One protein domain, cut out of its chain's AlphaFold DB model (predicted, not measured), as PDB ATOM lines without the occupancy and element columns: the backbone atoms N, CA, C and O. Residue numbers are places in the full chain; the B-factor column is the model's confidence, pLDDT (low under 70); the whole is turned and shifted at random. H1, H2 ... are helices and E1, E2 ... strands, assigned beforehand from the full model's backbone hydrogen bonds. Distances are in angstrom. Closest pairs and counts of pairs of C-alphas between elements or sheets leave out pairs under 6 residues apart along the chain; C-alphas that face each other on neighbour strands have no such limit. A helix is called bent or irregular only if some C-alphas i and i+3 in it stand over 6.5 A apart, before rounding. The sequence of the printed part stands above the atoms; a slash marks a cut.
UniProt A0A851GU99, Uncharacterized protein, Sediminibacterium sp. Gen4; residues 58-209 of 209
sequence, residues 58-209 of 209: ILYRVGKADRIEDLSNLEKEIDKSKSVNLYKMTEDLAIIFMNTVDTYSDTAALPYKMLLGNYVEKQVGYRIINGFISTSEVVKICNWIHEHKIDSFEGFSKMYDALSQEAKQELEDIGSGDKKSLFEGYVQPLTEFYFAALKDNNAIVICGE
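Overview. This is residues 58 to 209 of the 209 residues of an uncharacterized protein of Sediminibacterium sp. Gen4 (UniProt A0A851GU99). A strongly twisted sheet of five strands fills one end of an elongated domain, with the helices H3 and H7 packed over one face of it as a second layer; H2, H5 and H6 make the other, helical end, where H6 is the farthest out. The long H7 runs from that helical end back over the sheet, H4 packs on H3 and H7, and the short H1 sits beside the strands at the sheet's end of the domain. The printed part has 152 residues, with seven named helices and five named strands in the order E1 H1 E2 H2 H3 E3 E4 H4 H5 H6 H7 E5; the sheet runs E2 E1 E5 E4 E3, antiparallel throughout, and the class is mixed, helices and strands. The whole is compact, with a radius of gyration of the C-alphas of 15.1 A, and spans 46 by 28 by 25 A.

Along the chain. E1, residues 58 to 62, begins at C-alpha 58 at (177.872, 75.466, 247.358) and is 12.7 A long. H1, residues 74 to 78, and E2, residues 83 to 85, are short. H2, residues 90 to 98, is 11.6 A long, and H3, residues 110 to 116, is 9.9 A long. E3, residues 118 to 124, and E4, residues 127 to 133, are 17.0 A each. H4, residues 135 to 148, is 20.5 A long. H5, residues 153 to 161, measures 11.9 A, and H6, residues 165 to 173, 12.1 A, starting at C-alpha 165 at (155.251, 83.886, 230.878). H7, residues 179 to 199, is the longest helix at 27.5 A; it has a kink of 33 degrees near residue 186 and is irregular, with C-alphas 185 and 188 7.1 A apart. E5, residues 203 to 208, is 17.2 A long and ends at C-alpha 208 at (174.667, 69.941, 248.339).

Arrangement. In the sheet, E2 and E3 are the edge strands. N 84 and O 59 are 3.0 A apart between E2 and E1, N 60 and O 205 2.9 A between E1 and E5, N 206 and O 131 2.8 A between E5 and E4, and N 118 and O 132 2.9 A between E4 and E3, each within hydrogen-bond range. E3 and E4 form a hairpin. H3 is on the sheet at a height of 9.0 A, over E4 and along it at 7 degrees on the local plane; the closest C-alphas are those of Leu 116 and Gly 131, 5.5 A apart. H7 is on the sheet at a height of 9.5 A, over E1 and along it at 7 degrees on the local plane. H1 is only just at the sheet's level, with a height of 3.6 A, and H4 only grazes the sheet with residues 135 to 141. H4 touches H7 at a steep tilt of 42 degrees, opposite ways, the closest C-alphas being those of Val 138 and Leu 198, 6.1 A apart; of H7, residues 191 to 198 alone take part. H2 and H3 form a helical hairpin at a shallow tilt of 8 degrees, with the C-alphas of Phe 97 and Pro 111 closest at 5.6 A. H6 touches H2 at a shallow tilt of 13 degrees, opposite ways, with the C-alphas of Ile 95 and Ala 167 closest at 6.2 A. H5 touches H7 at a steep tilt of 61 degrees, with the C-alphas of Phe 153 and Phe 183 closest at 6.4 A. In H1, H2, H5 and H6 every O i to N i+4 pair is within hydrogen-bond range; H3 has 2 of 3, H4 8 of 10 and H7 15 of 17.

Size, cuts and confidence. The C-alphas of Ser 72 and Gln 165 are the two farthest apart, at 46.2 A. The printed part has no cut. The links E1 to H1 and H2 to H3 are long, with 11 residues each, and the others are tight. The mean pLDDT of the printed part is 95.9, and no printed residue is under 70.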
ATOM      1  N   ILE A  58     176.595  74.789 247.119       95.50
ATOM      2  CA  ILE A  58     177.872  75.466 247.358       95.50
ATOM      3  C   ILE A  58     178.899  75.020 246.322       95.50
ATOM      4  O   ILE A  58     179.181  73.832 246.165       95.50
ATOM      5  N   LEU A  59     179.478  75.996 245.624       97.75
ATOM      6  CA  LEU A  59     180.516  75.796 244.623       97.75
ATOM      7  C   LEU A  59     181.875  76.120 245.251       97.75
ATOM      8  O   LEU A  59     182.036  77.180 245.855       97.75
ATOM      9  N   TYR A  60     182.863  75.245 245.076       97.75
ATOM     10  CA  TYR A  60     184.216  75.375 245.631       97.75
ATOM     11  C   TYR A  60     185.268  75.357 244.515       97.75
ATOM     12  O   TYR A  60     185.248  74.470 243.658       97.75
ATOM     13  N   ARG A  61     186.209  76.313 244.524       97.69
ATOM     14  CA  ARG A  61     187.326  76.349 243.556       97.69
ATOM     15  C   ARG A  61     188.443  75.405 243.984       97.69
ATOM     16  O   ARG A  61     189.074  75.623 245.016       97.69
ATOM     17  N   VAL A  62     188.719  74.397 243.168       97.56
ATOM     18  CA  VAL A  62     189.731  73.362 243.427       97.56
ATOM     19  C   VAL A  62     190.897  73.480 242.439       97.56
ATOM     20  O   VAL A  62     190.932  74.385 241.599       97.56
ATOM     21  N   GLY A  63     191.904  72.616 242.558       96.88
ATOM     22  CA  GLY A  63     193.041  72.574 241.643       96.88
ATOM     23  C   GLY A  63     192.633  72.435 240.172       96.88
ATOM     24  O   GLY A  63     191.489  72.116 239.838       96.88
ATOM     25  N   LYS A  64     193.584  72.686 239.268       97.75
ATOM     26  CA  LYS A  64     193.388  72.420 237.840       97.75
ATOM     27  C   LYS A  64     193.107  70.929 237.639       97.75
ATOM     28  O   LYS A  64     193.947  70.107 238.002       97.75
ATOM     29  N   ALA A  65     191.978  70.605 237.022       97.88
ATOM     30  CA  ALA A  65     191.566  69.234 236.752       97.88
ATOM     31  C   ALA A  65     190.626  69.176 235.547       97.88
ATOM     32  O   ALA A  65     189.758  70.039 235.385       97.88
ATOM     33  N   ASP A  66     190.762  68.129 234.736       96.69
ATOM     34  CA  ASP A  66     189.798  67.826 233.676       96.69
ATOM     35  C   ASP A  66     188.824  66.712 234.110       96.69
ATOM     36  O   ASP A  66     187.756  66.561 233.516       96.69
ATOM     37  N   ARG A  67     189.136  65.994 235.201       96.62
ATOM     38  CA  ARG A  67     188.280  65.008 235.877       96.62
ATOM     39  C   ARG A  67     188.369  65.133 237.402       96.62
ATOM     40  O   ARG A  67     189.427  65.430 237.948       96.62
ATOM     41  N   ILE A  68     187.299  64.787 238.122       95.19
ATOM     42  CA  ILE A  68     187.289  64.788 239.601       95.19
ATOM     43  C   ILE A  68     188.232  63.734 240.228       95.19
ATOM     44  O   ILE A  68     188.544  63.800 241.419       95.19
ATOM     45  N   GLU A  69     188.705  62.758 239.446       94.88
ATOM     46  CA  GLU A  69     189.743  61.804 239.864       94.88
ATOM     47  C   GLU A  69     191.155  62.409 239.894       94.88
ATOM     48  O   GLU A  69     192.002  61.899 240.625       94.88
ATOM     49  N   ASP A  70     191.409  63.499 239.161       94.94
ATOM     50  CA  ASP A  70     192.728  64.153 239.108       94.94
ATOM     51  C   ASP A  70     193.075  64.847 240.450       94.94
ATOM     52  O   ASP A  70     194.237  65.128 240.756       94.94
ATOM     53  N   LEU A  71     192.056  65.107 241.278       93.75
ATOM     54  CA  LEU A  71     192.131  65.840 242.543       93.75
ATOM     55  C   LEU A  71     192.503  64.909 243.708       93.75
ATOM     56  O   LEU A  71     191.653  64.364 244.417       93.75
ATOM     57  N   SER A  72     193.813  64.735 243.903       88.06
ATOM     58  CA  SER A  72     194.396  63.773 244.855       88.06
ATOM     59  C   SER A  72     194.034  63.970 246.339       88.06
ATOM     60  O   SER A  72     194.120  63.012 247.106       88.06
ATOM     61  N   ASN A  73     193.637  65.174 246.776       90.56
ATOM     62  CA  ASN A  73     193.204  65.429 248.158       90.56
ATOM     63  C   ASN A  73     192.037  66.428 248.208       90.56
ATOM     64  O   ASN A  73     192.142  67.533 248.741       90.56
ATOM     65  N   LEU A  74     190.918  66.003 247.625       93.31
ATOM     66  CA  LEU A  74     189.737  66.833 247.412       93.31
ATOM     67  C   LEU A  74     189.146  67.437 248.702       93.31
ATOM     68  O   LEU A  74     188.727  68.589 248.689       93.31
ATOM     69  N   GLU A  75     189.172  66.716 249.828       94.12
ATOM     70  CA  GLU A  75     188.682  67.219 251.126       94.12
ATOM     71  C   GLU A  75     189.454  68.470 251.570       94.12
ATOM     72  O   GLU A  75     188.877  69.530 251.813       94.12
ATOM     73  N   LYS A  76     190.789  68.377 251.558       93.94
ATOM     74  CA  LYS A  76     191.702  69.464 251.929       93.94
ATOM     75  C   LYS A  76     191.675  70.634 250.945       93.94
ATOM     76  O   LYS A  76     192.031  71.749 251.331       93.94
ATOM     77  N   GLU A  77     191.332  70.388 249.683       94.50
ATOM     78  CA  GLU A  77     191.138  71.445 248.689       94.50
ATOM     79  C   GLU A  77     189.832  72.205 248.944       94.50
ATOM     80  O   GLU A  77     189.867  73.431 249.033       94.50
ATOM     81  N   ILE A  78     188.718  71.497 249.174       94.12
ATOM     82  CA  ILE A  78     187.419  72.091 249.529       94.12
ATOM     83  C   ILE A  78     187.543  72.946 250.799       94.12
ATOM     84  O   ILE A  78     187.235  74.138 250.749       94.12
ATOM     85  N   ASP A  79     188.091  72.387 251.888       92.81
ATOM     86  CA  ASP A  79     188.236  73.056 253.195       92.81
ATOM     87  C   ASP A  79     189.090  74.338 253.165       92.81
ATOM     88  O   ASP A  79     189.026  75.158 254.083       92.81
ATOM     89  N   LYS A  80     189.923  74.511 252.134       91.94
ATOM     90  CA  LYS A  80     190.803  75.679 251.964       91.94
ATOM     91  C   LYS A  80     190.368  76.628 250.859       91.94
ATOM     92  O   LYS A  80     190.960  77.702 250.724       91.94
ATOM     93  N   SER A  81     189.406  76.230 250.038       92.62
ATOM     94  CA  SER A  81     189.027  77.001 248.864       92.62
ATOM     95  C   SER A  81     188.246  78.264 249.223       92.62
ATOM     96  O   SER A  81     187.747  78.459 250.333       92.62
ATOM     97  N   LYS A  82     188.122  79.149 248.234       91.75
ATOM     98  CA  LYS A  82     187.019  80.106 248.209       91.75
ATOM     99  C   LYS A  82     185.791  79.395 247.656       91.75
ATOM    100  O   LYS A  82     185.910  78.670 246.666       91.75
ATOM    101  N   SER A  83     184.642  79.661 248.265       95.38
ATOM    102  CA  SER A  83     183.341  79.174 247.829       95.38
ATOM    103  C   SER A  83     182.395  80.317 247.466       95.38
ATOM    104  O   SER A  83     182.579  81.453 247.909       95.38
ATOM    105  N   VAL A  84     181.373  80.001 246.674       96.75
ATOM    106  CA  VAL A  84     180.143  80.792 246.556       96.75
ATOM    107  C   VAL A  84     178.970  79.893 246.936       96.75
ATOM    108  O   VAL A  84     178.943  78.715 246.577       96.75
ATOM    109  N   ASN A  85     178.034  80.429 247.714       94.94
ATOM    110  CA  ASN A  85     176.856  79.710 248.179       94.94
ATOM    111  C   ASN A  85     175.616  80.314 247.513       94.94
ATOM    112  O   ASN A  85     175.339  81.496 247.699       94.94
ATOM    113  N   LEU A  86     174.887  79.505 246.747       92.50
ATOM    114  CA  LEU A  86     173.652  79.912 246.072       92.50
ATOM    115  C   LEU A  86     172.414  79.784 246.976       92.50
ATOM    116  O   LEU A  86     171.318  80.204 246.605       92.50
ATOM    117  N   TYR A  87     172.601  79.242 248.181       86.12
ATOM    118  CA  TYR A  87     171.570  78.971 249.173       86.12
ATOM    119  C   TYR A  87     170.382  78.238 248.536       86.12
ATOM    120  O   TYR A  87     170.574  77.160 247.980       86.12
ATOM    121  N   LYS A  88     169.183  78.822 248.596       85.25
ATOM    122  CA  LYS A  88     167.959  78.285 247.987       85.25
ATOM    123  C   LYS A  88     167.686  78.808 246.574       85.25
ATOM    124  O   LYS A  88     166.804  78.282 245.918       85.25
ATOM    125  N   MET A  89     168.448  79.794 246.096       92.12
ATOM    126  CA  MET A  89     168.185  80.478 244.822       92.12
ATOM    127  C   MET A  89     168.684  79.702 243.599       92.12
ATOM    128  O   MET A  89     168.654  80.218 242.486       92.12
ATOM    129  N   THR A  90     169.200  78.482 243.759       93.62
ATOM    130  CA  THR A  90     169.659  77.681 242.616       93.62
ATOM    131  C   THR A  90     168.515  77.327 241.672       93.62
ATOM    132  O   THR A  90     168.735  77.296 240.466       93.62
ATOM    133  N   GLU A  91     167.309  77.104 242.200       93.50
ATOM    134  CA  GLU A  91     166.106  76.852 241.402       93.50
ATOM    135  C   GLU A  91     165.687  78.117 240.639       93.50
ATOM    136  O   GLU A  91     165.623  78.083 239.412       93.50
ATOM    137  N   ASP A  92     165.559  79.257 241.328       96.44
ATOM    138  CA  ASP A  92     165.295  80.575 240.739       96.44
ATOM    139  C   ASP A  92     166.275  80.896 239.599       96.44
ATOM    140  O   ASP A  92     165.881  81.226 238.480       96.44
ATOM    141  N   LEU A  93     167.580  80.764 239.862       97.31
ATOM    142  CA  LEU A  93     168.629  81.028 238.879       97.31
ATOM    143  C   LEU A  93     168.593  80.034 237.716       97.31
ATOM    144  O   LEU A  93     168.876  80.431 236.587       97.31
ATOM    145  N   ALA A  94     168.240  78.769 237.952       96.81
ATOM    146  CA  ALA A  94     168.087  77.792 236.881       96.81
ATOM    147  C   ALA A  94     166.889  78.140 235.989       96.81
ATOM    148  O   ALA A  94     167.046  78.164 234.770       96.81
ATOM    149  N   ILE A  95     165.742  78.511 236.571       98.12
ATOM    150  CA  ILE A  95     164.567  78.983 235.824       98.12
ATOM    151  C   ILE A  95     164.928  80.215 234.982       98.12
ATOM    152  O   ILE A  95     164.587  80.276 233.799       98.12
ATOM    153  N   ILE A  96     165.673  81.172 235.550       98.25
ATOM    154  CA  ILE A  96     166.072  82.401 234.848       98.25
ATOM    155  C   ILE A  96     167.075  82.114 233.719       98.25
ATOM    156  O   ILE A  96     166.897  82.585 232.596       98.25
ATOM    157  N   PHE A  97     168.139  81.354 233.989       98.06
ATOM    158  CA  PHE A  97     169.210  81.122 233.015       98.06
ATOM    159  C   PHE A  97     168.840  80.102 231.928       98.06
ATOM    160  O   PHE A  97     169.394  80.168 230.829       98.06
ATOM    161  N   MET A  98     167.912  79.182 232.209       97.56
ATOM    162  CA  MET A  98     167.390  78.207 231.241       97.56
ATOM    163  C   MET A  98     166.089  78.673 230.558       97.56
ATOM    164  O   MET A  98     165.725  78.130 229.518       97.56
ATOM    165  N   ASN A  99     165.397  79.678 231.113       97.81
ATOM    166  CA  ASN A  99     164.096  80.191 230.659       97.81
ATOM    167  C   ASN A  99     162.994  79.111 230.562       97.81
ATOM    168  O   ASN A  99     162.226  79.056 229.599       97.81
ATOM    169  N   THR A 100     162.931  78.230 231.562       97.38
ATOM    170  CA  THR A 100     162.003  77.091 231.634       97.38
ATOM    171  C   THR A 100     161.754  76.704 233.088       97.38
ATOM    172  O   THR A 100     162.633  76.872 233.929       97.38
ATOM    173  N   VAL A 101     160.568  76.167 233.375       95.94
ATOM    174  CA  VAL A 101     160.217  75.618 234.697       95.94
ATOM    175  C   VAL A 101     160.799  74.218 234.919       95.94
ATOM    176  O   VAL A 101     161.097  73.843 236.048       95.94
ATOM    177  N   ASP A 102     161.041  73.455 233.846       95.38
ATOM    178  CA  ASP A 102     161.806  72.206 233.924       95.38
ATOM    179  C   ASP A 102     163.306  72.519 233.865       95.38
ATOM    180  O   ASP A 102     163.941  72.500 232.804       95.38
ATOM    181  N   THR A 103     163.873  72.803 235.035       90.38
ATOM    182  CA  THR A 103     165.296  73.112 235.225       90.38
ATOM    183  C   THR A 103     166.236  71.959 234.856       90.38
ATOM    184  O   THR A 103     167.435  72.189 234.724       90.38
ATOM    185  N   TYR A 104     165.722  70.744 234.620       93.38
ATOM    186  CA  TYR A 104     166.499  69.570 234.207       93.38
ATOM    187  C   TYR A 104     166.321  69.202 232.723       93.38
ATOM    188  O   TYR A 104     166.961  68.262 232.247       93.38
ATOM    189  N   SER A 105     165.507  69.955 231.976       93.00
ATOM    190  CA  SER A 105     165.191  69.690 230.562       93.00
ATOM    191  C   SER A 105     166.408  69.649 229.623       93.00
ATOM    192  O   SER A 105     166.410  68.870 228.669       93.00
ATOM    193  N   ASP A 106     167.461  70.429 229.899       95.56
ATOM    194  CA  ASP A 106     168.759  70.340 229.213       95.56
ATOM    195  C   ASP A 106     169.933  70.438 230.204       95.56
ATOM    196  O   ASP A 106     170.504  71.500 230.456       95.56
ATOM    197  N   THR A 107     170.338  69.283 230.735       95.19
ATOM    198  CA  THR A 107     171.506  69.154 231.626       95.19
ATOM    199  C   THR A 107     172.863  69.338 230.925       95.19
ATOM    200  O   THR A 107     173.904  69.397 231.585       95.19
ATOM    201  N   ALA A 108     172.895  69.432 229.589       96.50
ATOM    202  CA  ALA A 108     174.116  69.680 228.825       96.50
ATOM    203  C   ALA A 108     174.397  71.181 228.625       96.50
ATOM    204  O   ALA A 108     175.547  71.546 228.349       96.50
ATOM    205  N   ALA A 109     173.387  72.039 228.790       97.12
ATOM    206  CA  ALA A 109     173.497  73.485 228.648       97.12
ATOM    207  C   ALA A 109     174.538  74.105 229.599       97.12
ATOM    208  O   ALA A 109     174.633  73.764 230.778       97.12
ATOM    209  N   LEU A 110     175.291  75.091 229.102       97.81
ATOM    210  CA  LEU A 110     176.225  75.874 229.921       97.81
ATOM    211  C   LEU A 110     175.555  76.572 231.124       97.81
ATOM    212  O   LEU A 110     176.119  76.455 232.211       97.81
ATOM    213  N   PRO A 111     174.382  77.233 231.003       96.75
ATOM    214  CA  PRO A 111     173.671  77.787 232.161       96.75
ATOM    215  C   PRO A 111     173.297  76.749 233.231       96.75
ATOM    216  O   PRO A 111     173.502  77.017 234.414       96.75
ATOM    217  N   TYR A 112     172.852  75.544 232.850       96.94
ATOM    218  CA  TYR A 112     172.630  74.443 233.799       96.94
ATOM    219  C   TYR A 112     173.933  74.053 234.506       96.94
ATOM    220  O   TYR A 112     174.024  74.042 235.737       96.94
ATOM    221  N   LYS A 113     174.990  73.789 233.725       98.06
ATOM    222  CA  LYS A 113     176.297  73.393 234.264       98.06
ATOM    223  C   LYS A 113     176.920  74.467 235.150       98.06
ATOM    224  O   LYS A 113     177.644  74.119 236.072       98.06
ATOM    225  N   MET A 114     176.632  75.746 234.916       97.88
ATOM    226  CA  MET A 114     177.102  76.852 235.752       97.88
ATOM    227  C   MET A 114     176.574  76.775 237.196       97.88
ATOM    228  O   MET A 114     177.243  77.254 238.114       97.88
ATOM    229  N   LEU A 115     175.406  76.159 237.399       97.00
ATOM    230  CA  LEU A 115     174.748  76.019 238.700       97.00
ATOM    231  C   LEU A 115     174.954  74.636 239.331       97.00
ATOM    232  O   LEU A 115     175.149  74.540 240.540       97.00
ATOM    233  N   LEU A 116     174.903  73.576 238.518       95.81
ATOM    234  CA  LEU A 116     174.825  72.179 238.975       95.81
ATOM    235  C   LEU A 116     175.959  71.283 238.444       95.81
ATOM    236  O   LEU A 116     176.145  70.168 238.926       95.81
ATOM    237  N   GLY A 117     176.771  71.780 237.507       97.12
ATOM    238  CA  GLY A 117     177.920  71.068 236.943       97.12
ATOM    239  C   GLY A 117     177.548  69.857 236.083       97.12
ATOM    240  O   GLY A 117     176.391  69.630 235.736       97.12
ATOM    241  N   ASN A 118     178.554  69.060 235.723       97.19
ATOM    242  CA  ASN A 118     178.329  67.694 235.251       97.19
ATOM    243  C   ASN A 118     178.045  66.804 236.459       97.19
ATOM    244  O   ASN A 118     178.812  66.861 237.424       97.19
ATOM    245  N   TYR A 119     177.012  65.961 236.387       94.88
ATOM    246  CA  TYR A 119     176.688  65.048 237.482       94.88
ATOM    247  C   TYR A 119     177.870  64.134 237.820       94.88
ATOM    248  O   TYR A 119     178.405  63.426 236.963       94.88
ATOM    249  N   VAL A 120     178.237  64.140 239.094       93.88
ATOM    250  CA  VAL A 120     179.150  63.192 239.732       93.88
ATOM    251  C   VAL A 120     178.527  62.821 241.069       93.88
ATOM    252  O   VAL A 120     177.853  63.649 241.662       93.88
ATOM    253  N   GLU A 121     178.762  61.615 241.570       91.19
ATOM    254  CA  GLU A 121     178.279  61.213 242.894       91.19
ATOM    255  C   GLU A 121     179.475  60.755 243.723       91.19
ATOM    256  O   GLU A 121     180.041  59.683 243.495       91.19
ATOM    257  N   LYS A 122     179.936  61.616 244.637       91.06
ATOM    258  CA  LYS A 122     181.141  61.354 245.432       91.06
ATOM    259  C   LYS A 122     181.011  61.942 246.831       91.06
ATOM    260  O   LYS A 122     180.944  63.157 246.999       91.06
ATOM    261  N   GLN A 123     181.047  61.081 247.844       90.94
ATOM    262  CA  GLN A 123     181.168  61.518 249.231       90.94
ATOM    263  C   GLN A 123     182.634  61.836 249.560       90.94
ATOM    264  O   GLN A 123     183.535  61.052 249.252       90.94
ATOM    265  N   VAL A 124     182.870  62.982 250.200       89.00
ATOM    266  CA  VAL A 124     184.189  63.430 250.666       89.00
ATOM    267  C   VAL A 124     184.032  63.978 252.083       89.00
ATOM    268  O   VAL A 124     183.407  65.018 252.294       89.00
ATOM    269  N   GLY A 125     184.549  63.241 253.068       88.00
ATOM    270  CA  GLY A 125     184.270  63.505 254.478       88.00
ATOM    271  C   GLY A 125     182.764  63.440 254.760       88.00
ATOM    272  O   GLY A 125     182.111  62.421 254.512       88.00
ATOM    273  N   TYR A 126     182.207  64.547 255.252       87.12
ATOM    274  CA  TYR A 126     180.770  64.705 255.498       87.12
ATOM    275  C   TYR A 126     179.985  65.293 254.308       87.12
ATOM    276  O   TYR A 126     178.760  65.350 254.374       87.12
ATOM    277  N   ARG A 127     180.659  65.740 253.238       89.38
ATOM    278  CA  ARG A 127     180.031  66.434 252.103       89.38
ATOM    279  C   ARG A 127     179.678  65.474 250.974       89.38
ATOM    280  O   ARG A 127     180.430  64.538 250.690       89.38
ATOM    281  N   ILE A 128     178.571  65.757 250.288       91.69
ATOM    282  CA  ILE A 128     178.153  65.056 249.070       91.69
ATOM    283  C   ILE A 128     178.411  65.977 247.877       91.69
ATOM    284  O   ILE A 128     177.781  67.027 247.740       91.69
ATOM    285  N   ILE A 129     179.349  65.580 247.017       93.88
ATOM    286  CA  ILE A 129     179.642  66.264 245.760       93.88
ATOM    287  C   ILE A 129     178.716  65.688 244.693       93.88
ATOM    288  O   ILE A 129     178.796  64.492 244.404       93.88
ATOM    289  N   ASN A 130     177.874  66.556 244.130       93.94
ATOM    290  CA  ASN A 130     176.862  66.230 243.119       93.94
ATOM    291  C   ASN A 130     177.206  66.793 241.726       93.94
ATOM    292  O   ASN A 130     176.621  66.379 240.725       93.94
ATOM    293  N   GLY A 131     178.153  67.738 241.649       96.94
ATOM    294  CA  GLY A 131     178.548  68.394 240.402       96.94
ATOM    295  C   GLY A 131     180.055  68.618 240.278       96.94
ATOM    296  O   GLY A 131     180.737  68.937 241.254       96.94
ATOM    297  N   PHE A 132     180.577  68.483 239.060       98.25
ATOM    298  CA  PHE A 132     181.958  68.815 238.702       98.25
ATOM    299  C   PHE A 132     182.027  69.599 237.388       98.25
ATOM    300  O   PHE A 132     181.336  69.289 236.414       98.25
ATOM    301  N   ILE A 133     182.905  70.598 237.343       98.69
ATOM    302  CA  ILE A 133     183.186  71.405 236.155       98.69
ATOM    303  C   ILE A 133     184.689  71.373 235.925       98.69
ATOM    304  O   ILE A 133     185.463  71.877 236.744       98.69
ATOM    305  N   SER A 134     185.093  70.793 234.795       98.62
ATOM    306  CA  SER A 134     186.494  70.764 234.375       98.62
ATOM    307  C   SER A 134     187.041  72.177 234.167       98.62
ATOM    308  O   SER A 134     186.306  73.090 233.780       98.62
ATOM    309  N   THR A 135     188.354  72.368 234.321       98.56
ATOM    310  CA  THR A 135     189.003  73.647 233.978       98.56
ATOM    311  C   THR A 135     188.700  74.056 232.528       98.56
ATOM    312  O   THR A 135     188.505  75.239 232.248       98.56
ATOM    313  N   SER A 136     188.562  73.093 231.605       98.19
ATOM    314  CA  SER A 136     188.153  73.357 230.215       98.19
ATOM    315  C   SER A 136     186.715  73.889 230.060       98.19
ATOM    316  O   SER A 136     186.423  74.617 229.110       98.19
ATOM    317  N   GLU A 137     185.800  73.543 230.969       98.50
ATOM    318  CA  GLU A 137     184.408  74.006 230.956       98.50
ATOM    319  C   GLU A 137     184.221  75.333 231.688       98.50
ATOM    320  O   GLU A 137     183.390  76.125 231.247       98.50
ATOM    321  N   VAL A 138     185.041  75.637 232.701       98.75
ATOM    322  CA  VAL A 138     185.098  76.979 233.313       98.75
ATOM    323  C   VAL A 138     185.319  78.050 232.238       98.75
ATOM    324  O   VAL A 138     184.624  79.064 232.236       98.75
ATOM    325  N   VAL A 139     186.201  77.796 231.260       98.62
ATOM    326  CA  VAL A 139     186.414  78.686 230.099       98.62
ATOM    327  C   VAL A 139     185.128  78.885 229.286       98.62
ATOM    328  O   VAL A 139     184.785  80.012 228.936       98.62
ATOM    329  N   LYS A 140     184.391  77.804 228.995       98.62
ATOM    330  CA  LYS A 140     183.148  77.857 228.201       98.62
ATOM    331  C   LYS A 140     182.055  78.639 228.928       98.62
ATOM    332  O   LYS A 140     181.385  79.459 228.309       98.62
ATOM    333  N   ILE A 141     181.915  78.420 230.236       98.75
ATOM    334  CA  ILE A 141     180.949  79.119 231.087       98.75
ATOM    335  C   ILE A 141     181.296  80.611 231.182       98.75
ATOM    336  O   ILE A 141     180.417  81.440 230.977       98.75
ATOM    337  N   CYS A 142     182.566  80.979 231.382       98.75
ATOM    338  CA  CYS A 142     182.978  82.391 231.408       98.75
ATOM    339  C   CYS A 142     182.734  83.107 230.071       98.75
ATOM    340  O   CYS A 142     182.298  84.257 230.059       98.75
ATOM    341  N   ASN A 143     182.955  82.424 228.943       98.56
ATOM    342  CA  ASN A 143     182.616  82.966 227.626       98.56
ATOM    343  C   ASN A 143     181.102  83.197 227.486       98.56
ATOM    344  O   ASN A 143     180.698  84.262 227.026       98.56
ATOM    345  N   TRP A 144     180.274  82.244 227.930       98.50
ATOM    346  CA  TRP A 144     178.814  82.379 227.923       98.50
ATOM    347  C   TRP A 144     178.333  83.535 228.819       98.50
ATOM    348  O   TRP A 144     177.495  84.325 228.383       98.50
ATOM    349  N   ILE A 145     178.920  83.694 230.016       98.62
ATOM    350  CA  ILE A 145     178.655  84.818 230.932       98.62
ATOM    351  C   ILE A 145     178.890  86.161 230.225       98.62
ATOM    352  O   ILE A 145     178.005  87.016 230.239       98.62
ATOM    353  N   HIS A 146     180.051  86.342 229.582       98.25
ATOM    354  CA  HIS A 146     180.390  87.585 228.880       98.25
ATOM    355  C   HIS A 146     179.543  87.821 227.620       98.25
ATOM    356  O   HIS A 146     179.176  88.961 227.335       98.25
ATOM    357  N   GLU A 147     179.214  86.769 226.865       98.06
ATOM    358  CA  GLU A 147     178.342  86.854 225.685       98.06
ATOM    359  C   GLU A 147     176.949  87.385 226.059       98.06
ATOM    360  O   GLU A 147     176.422  88.285 225.400       98.06
ATOM    361  N   HIS A 148     176.398  86.895 227.173       97.56
ATOM    362  CA  HIS A 148     175.079  87.275 227.688       97.56
ATOM    363  C   HIS A 148     175.121  88.488 228.638       97.56
ATOM    364  O   HIS A 148     174.072  89.020 229.007       97.56
ATOM    365  N   LYS A 149     176.321  88.966 228.996       97.81
ATOM    366  CA  LYS A 149     176.592  90.131 229.862       97.81
ATOM    367  C   LYS A 149     175.979  90.037 231.263       97.81
ATOM    368  O   LYS A 149     175.651  91.062 231.872       97.81
ATOM    369  N   ILE A 150     175.786  88.819 231.775       97.25
ATOM    370  CA  ILE A 150     175.159  88.597 233.092       97.25
ATOM    371  C   ILE A 150     176.092  88.925 234.267       97.25
ATOM    372  O   ILE A 150     175.653  88.932 235.408       97.25
ATOM    373  N   ASP A 151     177.350  89.263 233.980       97.00
ATOM    374  CA  ASP A 151     178.290  89.948 234.875       97.00
ATOM    375  C   ASP A 151     177.903  91.418 235.157       97.00
ATOM    376  O   ASP A 151     178.556  92.104 235.943       97.00
ATOM    377  N   SER A 152     176.817  91.911 234.551       98.25
ATOM    378  CA  SER A 152     176.256  93.242 234.781       98.25
ATOM    379  C   SER A 152     174.763  93.189 235.118       98.25
ATOM    380  O   SER A 152     174.006  92.411 234.532       98.25
ATOM    381  N   PHE A 153     174.307  94.087 236.001       98.44
ATOM    382  CA  PHE A 153     172.887  94.192 236.359       98.44
ATOM    383  C   PHE A 153     171.993  94.473 235.139       98.44
ATOM    384  O   PHE A 153     170.870  93.979 235.067       98.44
ATOM    385  N   GLU A 154     172.487  95.233 234.156       98.38
ATOM    386  CA  GLU A 154     171.751  95.531 232.922       98.38
ATOM    387  C   GLU A 154     171.587  94.284 232.035       98.38
ATOM    388  O   GLU A 154     170.495  94.039 231.521       98.38
ATOM    389  N   GLY A 155     172.645  93.481 231.863       98.12
ATOM    390  CA  GLY A 155     172.583  92.240 231.085       98.12
ATOM    391  C   GLY A 155     171.719  91.176 231.759       98.12
ATOM    392  O   GLY A 155     170.831  90.617 231.115       98.12
ATOM    393  N   PHE A 156     171.878  90.984 233.073       98.50
ATOM    394  CA  PHE A 156     170.994  90.116 233.853       98.50
ATOM    395  C   PHE A 156     169.526  90.576 233.792       98.50
ATOM    396  O   PHE A 156     168.636  89.768 233.535       98.50
ATOM    397  N   SER A 157     169.259  91.880 233.939       98.31
ATOM    398  CA  SER A 157     167.893  92.416 233.841       98.31
ATOM    399  C   SER A 157     167.262  92.141 232.477       98.31
ATOM    400  O   SER A 157     166.102  91.745 232.426       98.31
ATOM    401  N   LYS A 158     168.021  92.282 231.381       98.38
ATOM    402  CA  LYS A 158     167.555  91.956 230.022       98.38
ATOM    403  C   LYS A 158     167.218  90.476 229.857       98.38
ATOM    404  O   LYS A 158     166.217  90.166 229.215       98.38
ATOM    405  N   MET A 159     168.013  89.581 230.443       97.94
ATOM    406  CA  MET A 159     167.722  88.145 230.465       97.94
ATOM    407  C   MET A 159     166.419  87.857 231.227       97.94
ATOM    408  O   MET A 159     165.537  87.196 230.687       97.94
ATOM    409  N   TYR A 160     166.247  88.441 232.418       98.06
ATOM    410  CA  TYR A 160     165.019  88.317 233.213       98.06
ATOM    411  C   TYR A 160     163.784  88.884 232.481       98.06
ATOM    412  O   TYR A 160     162.704  88.292 232.479       98.06
ATOM    413  N   ASP A 161     163.912  90.036 231.819       97.88
ATOM    414  CA  ASP A 161     162.809  90.635 231.056       97.88
ATOM    415  C   ASP A 161     162.398  89.788 229.843       97.88
ATOM    416  O   ASP A 161     161.215  89.758 229.494       97.88
ATOM    417  N   ALA A 162     163.336  89.043 229.253       98.06
ATOM    418  CA  ALA A 162     163.096  88.124 228.142       98.06
ATOM    419  C   ALA A 162     162.491  86.763 228.552       98.06
ATOM    420  O   ALA A 162     162.197  85.947 227.674       98.06
ATOM    421  N   LEU A 163     162.271  86.511 229.849       98.31
ATOM    422  CA  LEU A 163     161.672  85.259 230.315       98.31
ATOM    423  C   LEU A 163     160.267  85.031 229.745       98.31
ATOM    424  O   LEU A 163     159.485  85.972 229.549       98.31
ATOM    425  N   SER A 164     159.951  83.759 229.515       98.44
ATOM    426  CA  SER A 164     158.621  83.282 229.156       98.44
ATOM    427  C   SER A 164     157.604  83.618 230.254       98.44
ATOM    428  O   SER A 164     157.958  83.866 231.406       98.44
ATOM    429  N   GLN A 165     156.317  83.645 229.896       98.19
ATOM    430  CA  GLN A 165     155.251  83.886 230.878       98.19
ATOM    431  C   GLN A 165     155.178  82.756 231.916       98.19
ATOM    432  O   GLN A 165     154.910  83.016 233.079       98.19
ATOM    433  N   GLU A 166     155.478  81.522 231.502       98.25
ATOM    434  CA  GLU A 166     155.530  80.344 232.373       98.25
ATOM    435  C   GLU A 166     156.665  80.456 233.403       98.25
ATOM    436  O   GLU A 166     156.411  80.368 234.599       98.25
ATOM    437  N   ALA A 167     157.888  80.781 232.964       98.00
ATOM    438  CA  ALA A 167     159.020  81.002 233.870       98.00
ATOM    439  C   ALA A 167     158.798  82.196 234.819       98.00
ATOM    440  O   ALA A 167     159.193  82.137 235.978       98.00
ATOM    441  N   LYS A 168     158.148  83.274 234.356       98.06
ATOM    442  CA  LYS A 168     157.779  84.414 235.215       98.06
ATOM    443  C   LYS A 168     156.747  84.032 236.273       98.06
ATOM    444  O   LYS A 168     156.932  84.404 237.425       98.06
ATOM    445  N   GLN A 169     155.710  83.282 235.897       98.06
ATOM    446  CA  GLN A 169     154.688  82.830 236.843       98.06
ATOM    447  C   GLN A 169     155.283  81.905 237.909       98.06
ATOM    448  O   GLN A 169     154.999  82.102 239.081       98.06
ATOM    449  N   GLU A 170     156.152  80.962 237.534       97.62
ATOM    450  CA  GLU A 170     156.804  80.074 238.509       97.62
ATOM    451  C   GLU A 170     157.672  80.866 239.500       97.62
ATOM    452  O   GLU A 170     157.577  80.647 240.703       97.62
ATOM    453  N   LEU A 171     158.451  81.851 239.028       96.94
ATOM    454  CA  LEU A 171     159.235  82.737 239.901       96.94
ATOM    455  C   LEU A 171     158.350  83.551 240.864       96.94
ATOM    456  O   LEU A 171     158.736  83.769 242.012       96.94
ATOM    457  N   GLU A 172     157.167  83.992 240.429       96.44
ATOM    458  CA  GLU A 172     156.184  84.647 241.304       96.44
ATOM    459  C   GLU A 172     155.573  83.659 242.318       96.44
ATOM    460  O   GLU A 172     155.474  83.985 243.505       96.44
ATOM    461  N   ASP A 173     155.233  82.443 241.886       96.00
ATOM    462  CA  ASP A 173     154.585  81.403 242.695       96.00
ATOM    463  C   ASP A 173     155.516  80.828 243.782       96.00
ATOM    464  O   ASP A 173     155.064  80.568 244.903       96.00
ATOM    465  N   ILE A 174     156.820  80.682 243.503       93.06
ATOM    466  CA  ILE A 174     157.833  80.287 244.505       93.06
ATOM    467  C   ILE A 174     158.277  81.453 245.408       93.06
ATOM    468  O   ILE A 174     158.980  81.234 246.397       93.06
ATOM    469  N   GLY A 175     157.844  82.686 245.113       94.19
ATOM    470  CA  GLY A 175     158.185  83.881 245.888       94.19
ATOM    471  C   GLY A 175     159.630  84.349 245.691       94.19
ATOM    472  O   GLY A 175     160.281  84.743 246.663       94.19
ATOM    473  N   SER A 176     160.125  84.287 244.452       93.88
ATOM    474  CA  SER A 176     161.483  84.690 244.079       93.88
ATOM    475  C   SER A 176     161.783  86.155 244.421       93.88
ATOM    476  O   SER A 176     160.897  87.013 244.501       93.88
ATOM    477  N   GLY A 177     163.066  86.455 244.634       92.00
ATOM    478  CA  GLY A 177     163.531  87.814 244.901       92.00
ATOM    479  C   GLY A 177     163.384  88.740 243.691       92.00
ATOM    480  O   GLY A 177     163.361  88.308 242.542       92.00
ATOM    481  N   ASP A 178     163.355  90.054 243.926       95.44
ATOM    482  CA  ASP A 178     163.437  91.006 242.817       95.44
ATOM    483  C   ASP A 178     164.793  90.900 242.079       95.44
ATOM    484  O   ASP A 178     165.799  90.447 242.634       95.44
ATOM    485  N   LYS A 179     164.844  91.373 240.824       96.44
ATOM    486  CA  LYS A 179     166.051  91.327 239.972       96.44
ATOM    487  C   LYS A 179     167.312  91.856 240.656       96.44
ATOM    488  O   LYS A 179     168.402  91.360 240.383       96.44
ATOM    489  N   LYS A 180     167.195  92.903 241.476       97.50
ATOM    490  CA  LYS A 180     168.337  93.532 242.139       97.50
ATOM    491  C   LYS A 180     168.829  92.638 243.274       97.50
ATOM    492  O   LYS A 180     170.020  92.356 243.337       97.50
ATOM    493  N   SER A 181     167.907  92.135 244.089       96.62
ATOM    494  CA  SER A 181     168.178  91.177 245.165       96.62
ATOM    495  C   SER A 181     168.808  89.875 244.641       96.62
ATOM    496  O   SER A 181     169.788  89.394 245.210       96.62
ATOM    497  N   LEU A 182     168.310  89.341 243.520       97.06
ATOM    498  CA  LEU A 182     168.901  88.187 242.829       97.06
ATOM    499  C   LEU A 182     170.308  88.496 242.293       97.06
ATOM    500  O   LEU A 182     171.236  87.704 242.479       97.06
ATOM    501  N   PHE A 183     170.489  89.656 241.653       98.38
ATOM    502  CA  PHE A 183     171.771  90.039 241.070       98.38
ATOM    503  C   PHE A 183     172.856  90.265 242.128       98.38
ATOM    504  O   PHE A 183     173.885  89.593 242.099       98.38
ATOM    505  N   GLU A 184     172.617  91.182 243.070       97.56
ATOM    506  CA  GLU A 184     173.584  91.571 244.104       97.56
ATOM    507  C   GLU A 184     173.847  90.429 245.097       97.56
ATOM    508  O   GLU A 184     174.972  90.267 245.568       97.56
ATOM    509  N   GLY A 185     172.829  89.615 245.400       95.88
ATOM    510  CA  GLY A 185     172.945  88.501 246.339       95.88
ATOM    511  C   GLY A 185     173.625  87.254 245.769       95.88
ATOM    512  O   GLY A 185     174.288  86.543 246.522       95.88
ATOM    513  N   TYR A 186     173.467  86.974 244.466       96.75
ATOM    514  CA  TYR A 186     173.808  85.658 243.906       96.75
ATOM    515  C   TYR A 186     174.499  85.713 242.539       96.75
ATOM    516  O   TYR A 186     175.560  85.108 242.383       96.75
ATOM    517  N   VAL A 187     173.964  86.443 241.551       98.19
ATOM    518  CA  VAL A 187     174.526  86.448 240.180       98.19
ATOM    519  C   VAL A 187     175.901  87.115 240.127       98.19
ATOM    520  O   VAL A 187     176.830  86.571 239.526       98.19
ATOM    521  N   GLN A 188     176.064  88.267 240.780       98.38
ATOM    522  CA  GLN A 188     177.352  88.951 240.849       98.38
ATOM    523  C   GLN A 188     178.404  88.099 241.593       98.38
ATOM    524  O   GLN A 188     179.431  87.800 240.982       98.38
ATOM    525  N   PRO A 189     178.165  87.596 242.826       98.25
ATOM    526  CA  PRO A 189     179.091  86.670 243.482       98.25
ATOM    527  C   PRO A 189     179.438  85.427 242.651       98.25
ATOM    528  O   PRO A 189     180.590  84.994 242.650       98.25
ATOM    529  N   LEU A 190     178.470  84.854 241.924       98.56
ATOM    530  CA  LEU A 190     178.685  83.687 241.067       98.56
ATOM    531  C   LEU A 190     179.589  84.013 239.869       98.56
ATOM    532  O   LEU A 190     180.545  83.287 239.601       98.56
ATOM    533  N   THR A 191     179.329  85.112 239.161       98.56
ATOM    534  CA  THR A 191     180.136  85.519 237.997       98.56
ATOM    535  C   THR A 191     181.555  85.932 238.405       98.56
ATOM    536  O   THR A 191     182.521  85.460 237.802       98.56
ATOM    537  N   GLU A 192     181.715  86.686 239.498       98.56
ATOM    538  CA  GLU A 192     183.024  86.991 240.099       98.56
ATOM    539  C   GLU A 192     183.793  85.716 240.495       98.56
ATOM    540  O   GLU A 192     184.997  85.599 240.239       98.56
ATOM    541  N   PHE A 193     183.101  84.726 241.068       98.69
ATOM    542  CA  PHE A 193     183.665  83.421 241.411       98.69
ATOM    543  C   PHE A 193     184.156  82.651 240.172       98.69
ATOM    544  O   PHE A 193     185.271  82.120 240.193       98.69
ATOM    545  N   TYR A 194     183.382  82.635 239.081       98.75
ATOM    546  CA  TYR A 194     183.782  82.007 237.816       98.75
ATOM    547  C   TYR A 194     184.987  82.695 237.171       98.75
ATOM    548  O   TYR A 194     185.930  82.014 236.765       98.75
ATOM    549  N   PHE A 195     185.030  84.028 237.138       98.69
ATOM    550  CA  PHE A 195     186.186  84.751 236.600       98.69
ATOM    551  C   PHE A 195     187.451  84.550 237.444       98.69
ATOM    552  O   PHE A 195     188.550  84.436 236.894       98.69
ATOM    553  N   ALA A 196     187.316  84.432 238.769       98.56
ATOM    554  CA  ALA A 196     188.424  84.048 239.635       98.56
ATOM    555  C   ALA A 196     188.895  82.606 239.355       98.56
ATOM    556  O   ALA A 196     190.099  82.369 239.268       98.56
ATOM    557  N   ALA A 197     187.971  81.659 239.146       98.56
ATOM    558  CA  ALA A 197     188.302  80.286 238.757       98.56
ATOM    559  C   ALA A 197     189.040  80.225 237.409       98.56
ATOM    560  O   ALA A 197     190.050  79.530 237.298       98.56
ATOM    561  N   LEU A 198     188.590  80.991 236.410       98.56
ATOM    562  CA  LEU A 198     189.241  81.099 235.103       98.56
ATOM    563  C   LEU A 198     190.672  81.632 235.227       98.56
ATOM    564  O   LEU A 198     191.608  81.025 234.706       98.56
ATOM    565  N   LYS A 199     190.850  82.750 235.941       98.31
ATOM    566  CA  LYS A 199     192.154  83.394 236.150       98.31
ATOM    567  C   LYS A 199     193.157  82.454 236.821       98.31
ATOM    568  O   LYS A 199     194.305  82.360 236.388       98.31
ATOM    569  N   ASP A 200     192.712  81.748 237.855       98.06
ATOM    570  CA  ASP A 200     193.552  80.865 238.665       98.06
ATOM    571  C   ASP A 200     193.665  79.441 238.063       98.06
ATOM    572  O   ASP A 200     194.345  78.584 238.626       98.06
ATOM    573  N   ASN A 201     193.057  79.190 236.890       97.94
ATOM    574  CA  ASN A 201     192.987  77.892 236.195       97.94
ATOM    575  C   ASN A 201     192.389  76.760 237.059       97.94
ATOM    576  O   ASN A 201     192.825  75.610 236.985       97.94
ATOM    577  N   ASN A 202     191.395  77.080 237.886       98.25
ATOM    578  CA  ASN A 202     190.721  76.124 238.760       98.25
ATOM    579  C   ASN A 202     189.730  75.232 237.994       98.25
ATOM    580  O   ASN A 202     189.178  75.620 236.964       98.25
ATOM    581  N   ALA A 203     189.472  74.038 238.522       98.44
ATOM    582  CA  ALA A 203     188.200  73.344 238.326       98.44
ATOM    583  C   ALA A 203     187.223  73.729 239.458       98.44
ATOM    584  O   ALA A 203     187.610  74.392 240.427       98.44
ATOM    585  N   ILE A 204     185.954  73.329 239.352       98.62
ATOM    586  CA  ILE A 204     184.935  73.592 240.382       98.62
ATOM    587  C   ILE A 204     184.256  72.278 240.776       98.62
ATOM    588  O   ILE A 204     183.882  71.484 239.911       98.62
ATOM    589  N   VAL A 205     184.070  72.070 242.080       97.69
ATOM    590  CA  VAL A 205     183.171  71.040 242.628       97.69
ATOM    591  C   VAL A 205     181.962  71.690 243.282       97.69
ATOM    592  O   VAL A 205     182.070  72.771 243.861       97.69
ATOM    593  N   ILE A 206     180.818  71.021 243.181       96.62
ATOM    594  CA  ILE A 206     179.523  71.521 243.634       96.62
ATOM    595  C   ILE A 206     178.943  70.522 244.629       96.62
ATOM    596  O   ILE A 206     178.736  69.349 244.303       96.62
ATOM    597  N   CYS A 207     178.717  70.996 245.850       93.75
ATOM    598  CA  CYS A 207     178.163  70.214 246.948       93.75
ATOM    599  C   CYS A 207     176.718  70.629 247.209       93.75
ATOM    600  O   CYS A 207     176.377  71.806 247.084       93.75
ATOM    601  N   GLY A 208     175.894  69.658 247.605       86.50
ATOM    602  CA  GLY A 208     174.667  69.941 248.339       86.50
ATOM    603  C   GLY A 208     174.931  69.767 249.832       86.50
ATOM    604  O   GLY A 208     175.351  68.679 250.232       86.50
ATOM    605  N   GLU A 209     174.706  70.818 250.624       74.00
ATOM    606  CA  GLU A 209     174.858  70.833 252.093       74.00
ATOM    607  C   GLU A 209     173.545  71.170 252.817       74.00
ATOM    608  O   GLU A 209     172.905  72.174 252.433       74.00
TER     609      GLU A 209